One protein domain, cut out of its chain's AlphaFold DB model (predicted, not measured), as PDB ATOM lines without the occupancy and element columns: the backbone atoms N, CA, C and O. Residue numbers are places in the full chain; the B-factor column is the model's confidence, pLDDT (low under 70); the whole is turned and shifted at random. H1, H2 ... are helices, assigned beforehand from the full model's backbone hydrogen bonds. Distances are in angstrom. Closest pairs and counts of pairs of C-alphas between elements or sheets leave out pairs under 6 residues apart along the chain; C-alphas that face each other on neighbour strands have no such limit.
ATOM      1  N   LEU A 131      12.320  50.492 -29.521       80.81
ATOM      2  CA  LEU A 131      13.291  49.880 -30.429       80.81
ATOM      3  C   LEU A 131      12.954  50.257 -31.873       80.81
ATOM      4  O   LEU A 131      11.808  50.096 -32.297       80.81
ATOM      5  N   LYS A 132      13.957  50.703 -32.634       83.31
ATOM      6  CA  LYS A 132      13.826  50.894 -34.083       83.31
ATOM      7  C   LYS A 132      13.423  49.560 -34.729       83.31
ATOM      8  O   LYS A 132      13.829  48.490 -34.267       83.31
ATOM      9  N   LEU A 133      12.647  49.625 -35.813       82.31
ATOM     10  CA  LEU A 133      11.974  48.467 -36.420       82.31
ATOM     11  C   LEU A 133      12.911  47.276 -36.689       82.31
ATOM     12  O   LEU A 133      12.582  46.139 -36.356       82.31
ATOM     13  N   GLY A 134      14.116  47.534 -37.205       81.12
ATOM     14  CA  GLY A 134      15.105  46.485 -37.464       81.12
ATOM     15  C   GLY A 134      15.523  45.714 -36.205       81.12
ATOM     16  O   GLY A 134      15.569  44.483 -36.217       81.12
ATOM     17  N   TRP A 135      15.760  46.413 -35.094       82.75
ATOM     18  CA  TRP A 135      16.084  45.791 -33.805       82.75
ATOM     19  C   TRP A 135      14.889  45.056 -33.206       82.75
ATOM     20  O   TRP A 135      15.049  43.978 -32.633       82.75
ATOM     21  N   HIS A 136      13.688  45.608 -33.377       80.50
ATOM     22  CA  HIS A 136      12.450  44.962 -32.954       80.50
ATOM     23  C   HIS A 136      12.249  43.608 -33.656       80.50
ATOM     24  O   HIS A 136      12.001  42.602 -32.989       80.50
ATOM     25  N   HIS A 137      12.425  43.548 -34.980       79.62
ATOM     26  CA  HIS A 137      12.308  42.305 -35.751       79.62
ATOM     27  C   HIS A 137      13.368  41.267 -35.370       79.62
ATOM     28  O   HIS A 137      13.055  40.083 -35.261       79.62
ATOM     29  N   ARG A 138      14.619  41.688 -35.134       78.56
ATOM     30  CA  ARG A 138      15.679  40.787 -34.644       78.56
ATOM     31  C   ARG A 138      15.312  40.164 -33.298       78.56
ATOM     32  O   ARG A 138      15.435  38.956 -33.133       78.56
ATOM     33  N   LEU A 139      14.815  40.975 -32.361       78.38
ATOM     34  CA  LEU A 139      14.412  40.498 -31.039       78.38
ATOM     35  C   LEU A 139      13.267  39.481 -31.127       78.38
ATOM     36  O   LEU A 139      13.300  38.467 -30.439       78.38
ATOM     37  N   HIS A 140      12.263  39.745 -31.965       73.25
ATOM     38  CA  HIS A 140      11.123  38.844 -32.136       73.25
ATOM     39  C   HIS A 140      11.522  37.494 -32.743       73.25
ATOM     40  O   HIS A 140      11.173  36.469 -32.168       73.25
ATOM     41  N   ARG A 141      12.345  37.485 -33.801       72.69
ATOM     42  CA  ARG A 141      12.844  36.235 -34.405       72.69
ATOM     43  C   ARG A 141      13.579  35.344 -33.403       72.69
ATOM     44  O   ARG A 141      13.406  34.129 -33.404       72.69
ATOM     45  N   LEU A 142      14.369  35.941 -32.511       69.50
ATOM     46  CA  LEU A 142      15.049  35.179 -31.464       69.50
ATOM     47  C   LEU A 142      14.089  34.634 -30.417       69.50
ATOM     48  O   LEU A 142      14.275  33.515 -29.965       69.50
ATOM     49  N   ILE A 143      13.069  35.395 -30.024       68.56
ATOM     50  CA  ILE A 143      12.079  34.896 -29.065       68.56
ATOM     51  C   ILE A 143      11.411  33.641 -29.616       68.56
ATOM     52  O   ILE A 143      11.369  32.649 -28.901       68.56
ATOM     53  N   ASP A 144      11.000  33.650 -30.882       67.56
ATOM     54  CA  ASP A 144      10.394  32.480 -31.528       67.56
ATOM     55  C   ASP A 144      11.381  31.294 -31.580       67.56
ATOM     56  O   ASP A 144      11.007  30.143 -31.360       67.56
ATOM     57  N   THR A 145      12.672  31.587 -31.772       67.38
ATOM     58  CA  THR A 145      13.767  30.597 -31.771       67.38
ATOM     59  C   THR A 145      14.071  30.033 -30.380       67.38
ATOM     60  O   THR A 145      14.571  28.922 -30.274       67.38
ATOM     61  N   TYR A 146      13.787  30.763 -29.303       64.50
ATOM     62  CA  TYR A 146      14.110  30.354 -27.931       64.50
ATOM     63  C   TYR A 146      12.870  30.044 -27.082       64.50
ATOM     64  O   TYR A 146      13.006  29.714 -25.902       64.50
ATOM     65  N   ASP A 147      11.666  30.095 -27.664       59.91
ATOM     66  CA  ASP A 147      10.399  29.950 -26.933       59.91
ATOM     67  C   ASP A 147      10.203  28.552 -26.324       59.91
ATOM     68  O   ASP A 147       9.437  28.376 -25.378       59.91
ATOM     69  N   HIS A 148      10.946  27.573 -26.835       55.38
ATOM     70  CA  HIS A 148      10.934  26.176 -26.414       55.38
ATOM     71  C   HIS A 148      12.055  25.814 -25.427       55.38
ATOM     72  O   HIS A 148      12.101  24.674 -24.964       55.38
ATOM     73  N   VAL A 149      12.954  26.743 -25.074       55.03
ATOM     74  CA  VAL A 149      13.978  26.470 -24.056       55.03
ATOM     75  C   VAL A 149      13.318  26.477 -22.672       55.03
ATOM     76  O   VAL A 149      12.755  27.502 -22.272       55.03
ATOM     77  N   PRO A 150      13.374  25.367 -21.910       47.03
ATOM     78  CA  PRO A 150      12.790  25.315 -20.577       47.03
ATOM     79  C   PRO A 150      13.371  26.417 -19.686       47.03
ATOM     80  O   PRO A 150      14.581  26.618 -19.634       47.03
ATOM     81  N   ALA A 151      12.511  27.097 -18.924       52.00
ATOM     82  CA  ALA A 151      12.897  28.184 -18.014       52.00
ATOM     83  C   ALA A 151      13.823  27.751 -16.854       52.00
ATOM     84  O   ALA A 151      14.199  28.588 -16.032       52.00
ATOM     85  N   ALA A 152      14.156  26.463 -16.783       44.22
ATOM     86  CA  ALA A 152      14.907  25.802 -15.731       44.22
ATOM     87  C   ALA A 152      16.262  25.314 -16.267       44.22
ATOM     88  O   ALA A 152      16.535  24.118 -16.294       44.22
ATOM     89  N   ALA A 153      17.121  26.235 -16.705       47.56
ATOM     90  CA  ALA A 153      18.548  25.951 -16.622       47.56
ATOM     91  C   ALA A 153      18.929  26.085 -15.132       47.56
ATOM     92  O   ALA A 153      18.667  27.144 -14.555       47.56
ATOM     93  N   PRO A 154      19.461  25.032 -14.482       50.41
ATOM     94  CA  PRO A 154      19.754  25.043 -13.046       50.41
ATOM     95  C   PRO A 154      20.885  26.012 -12.672       50.41
ATOM     96  O   PRO A 154      21.023  26.369 -11.505       50.41
ATOM     97  N   GLU A 155      21.653  26.480 -13.656       64.06
ATOM     98  CA  GLU A 155      22.753  27.416 -13.476       64.06
ATOM     99  C   GLU A 155      22.784  28.429 -14.628       64.06
ATOM    100  O   GLU A 155      22.400  28.131 -15.762       64.06
ATOM    101  N   TRP A 156      23.189  29.660 -14.325       70.62
ATOM    102  CA  TRP A 156      23.359  30.703 -15.328       70.62
ATOM    103  C   TRP A 156      24.572  30.406 -16.212       70.62
ATOM    104  O   TRP A 156      25.708  30.464 -15.745       70.62
ATOM    105  N   ASP A 157      24.331  30.145 -17.497       79.31
ATOM    106  CA  ASP A 157      25.388  29.925 -18.480       79.31
ATOM    107  C   ASP A 157      25.729  31.229 -19.218       79.31
ATOM    108  O   ASP A 157      24.991  31.726 -20.076       79.31
ATOM    109  N   PHE A 158      26.891  31.777 -18.868       79.25
ATOM    110  CA  PHE A 158      27.434  32.982 -19.479       79.25
ATOM    111  C   PHE A 158      27.704  32.818 -20.981       79.25
ATOM    112  O   PHE A 158      27.402  33.729 -21.754       79.25
ATOM    113  N   GLU A 159      28.233  31.669 -21.405       83.38
ATOM    114  CA  GLU A 159      28.551  31.408 -22.812       83.38
ATOM    115  C   GLU A 159      27.274  31.275 -23.633       83.38
ATOM    116  O   GLU A 159      27.176  31.800 -24.743       83.38
ATOM    117  N   GLN A 160      26.240  30.660 -23.061       80.06
ATOM    118  CA  GLN A 160      24.933  30.609 -23.703       80.06
ATOM    119  C   GLN A 160      24.301  32.005 -23.829       80.06
ATOM    120  O   GLN A 160      23.746  32.325 -24.884       80.06
ATOM    121  N   SER A 161      24.408  32.858 -22.802       79.56
ATOM    122  CA  SER A 161      23.981  34.264 -22.894       79.56
ATOM    123  C   SER A 161      24.723  35.012 -23.998       79.56
ATOM    124  O   SER A 161      24.119  35.722 -24.806       79.56
ATOM    125  N   LYS A 162      26.045  34.829 -24.054       82.50
ATOM    126  CA  LYS A 162      26.923  35.423 -25.061       82.50
ATOM    127  C   LYS A 162      26.538  34.990 -26.466       82.50
ATOM    128  O   LYS A 162      26.298  35.849 -27.304       82.50
ATOM    129  N   LYS A 163      26.334  33.693 -26.688       81.62
ATOM    130  CA  LYS A 163      25.877  33.151 -27.971       81.62
ATOM    131  C   LYS A 163      24.542  33.758 -28.415       81.62
ATOM    132  O   LYS A 163      24.439  34.251 -29.533       81.62
ATOM    133  N   ARG A 164      23.536  33.787 -27.530       77.75
ATOM    134  CA  ARG A 164      22.219  34.397 -27.818       77.75
ATOM    135  C   ARG A 164      22.342  35.872 -28.189       77.75
ATOM    136  O   ARG A 164      21.634  36.370 -29.064       77.75
ATOM    137  N   TRP A 165      23.232  36.582 -27.504       81.38
ATOM    138  CA  TRP A 165      23.518  37.976 -27.794       81.38
ATOM    139  C   TRP A 165      24.213  38.167 -29.141       81.38
ATOM    140  O   TRP A 165      23.834  39.055 -29.902       81.38
ATOM    141  N   ASP A 166      25.213  37.350 -29.447       80.69
ATOM    142  CA  ASP A 166      25.949  37.439 -30.704       80.69
ATOM    143  C   ASP A 166      25.019  37.155 -31.886       80.69
ATOM    144  O   ASP A 166      25.027  37.908 -32.859       80.69
ATOM    145  N   GLU A 167      24.114  36.183 -31.758       77.19
ATOM    146  CA  GLU A 167      23.038  35.956 -32.726       77.19
ATOM    147  C   GLU A 167      22.155  37.206 -32.887       77.19
ATOM    148  O   GLU A 167      21.920  37.655 -34.009       77.19
ATOM    149  N   PHE A 168      21.726  37.852 -31.798       79.25
ATOM    150  CA  PHE A 168      20.960  39.108 -31.856       79.25
ATOM    151  C   PHE A 168      21.699  40.247 -32.563       79.25
ATOM    152  O   PHE A 168      21.120  40.964 -33.392       79.25
ATOM    153  N   ALA A 169      22.977  40.424 -32.242       76.62
ATOM    154  CA  ALA A 169      23.796  41.501 -32.769       76.62
ATOM    155  C   ALA A 169      24.155  41.283 -34.249       76.62
ATOM    156  O   ALA A 169      24.163  42.246 -35.021       76.62
ATOM    157  N   GLN A 170      24.398  40.034 -34.654       73.12
ATOM    158  CA  GLN A 170      24.913  39.673 -35.978       73.12
ATOM    159  C   GLN A 170      23.829  39.256 -36.979       73.12
ATOM    160  O   GLN A 170      24.106  39.250 -38.175       73.12
ATOM    161  N   THR A 171      22.598  38.956 -36.542       63.03
ATOM    162  CA  THR A 171      21.507  38.573 -37.458       63.03
ATOM    163  C   THR A 171      21.289  39.665 -38.515       63.03
ATOM    164  O   THR A 171      20.906  40.787 -38.153       63.03
ATOM    165  N   PRO A 172      21.469  39.368 -39.817       57.06
ATOM    166  CA  PRO A 172      21.187  40.322 -40.875       57.06
ATOM    167  C   PRO A 172      19.735  40.806 -40.787       57.06
ATOM    168  O   PRO A 172      18.788  40.037 -40.568       57.06
ATOM    169  N   LEU A 173      19.536  42.113 -40.971       55.28
ATOM    170  CA  LEU A 173      18.233  42.583 -41.434       55.28
ATOM    171  C   LEU A 173      18.075  41.903 -42.790       55.28
ATOM    172  O   LEU A 173      18.965  42.070 -43.616       55.28
ATOM    173  N   GLY A 174      17.072  41.038 -42.965       50.19
ATOM    174  CA  GLY A 174      16.924  40.317 -44.228       50.19
ATOM    175  C   GLY A 174      17.036  41.320 -45.377       50.19
ATOM    176  O   GLY A 174      16.406  42.368 -45.332       50.19
TER     177      GLY A 174
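AT A GLANCE: This is residues 131 to 174 of the 256 residues of an uncharacterized protein of Aspergillus leporis (UniProt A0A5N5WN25). A loose helical hairpin: H1 and, after a wide loop, H2 folding back the opposite way, with a gap between them toward the loop. Residues 147 to 163, of which 158 to 163 belong to H2, stick out. The printed part has 44 residues, with two named helices, H1 then H2, and no named strand; its class is all helix. It is loose, with a radius of gyration of the C-alphas of 11.7 A, and elongated, spanning 34 by 18 by 17 A.

IN THESE COORDINATES: H1, residues 133 to 146, is 20.1 A long and begins at C-alpha 133 (11.974, 48.467, -36.420). H2, residues 158 to 170, is 18.0 A long and ends at C-alpha 170 (24.913, 39.673, -35.978).

HOW THE PARTS SIT: H1 and H2 form a helical hairpin and only just touch, with 3 pairs of C-alphas within 8 A. H1 touches with residues 138 to 142 alone, H2 with residue 168 alone. The closest C-alphas, of Arg 138 and Phe 168, are 6.2 A apart. The helices run opposite ways at a steep tilt of 41 degrees. In both, every O i to N i+4 pair is within hydrogen-bond range.

THE WHOLE: The C-alphas farthest apart, of Pro 154 and Gly 174, are 34.8 A apart. The printed part has no cut. The 11-residue link is long. The model's pLDDT is under 70 at residues 142 to 155 and 171 to 174.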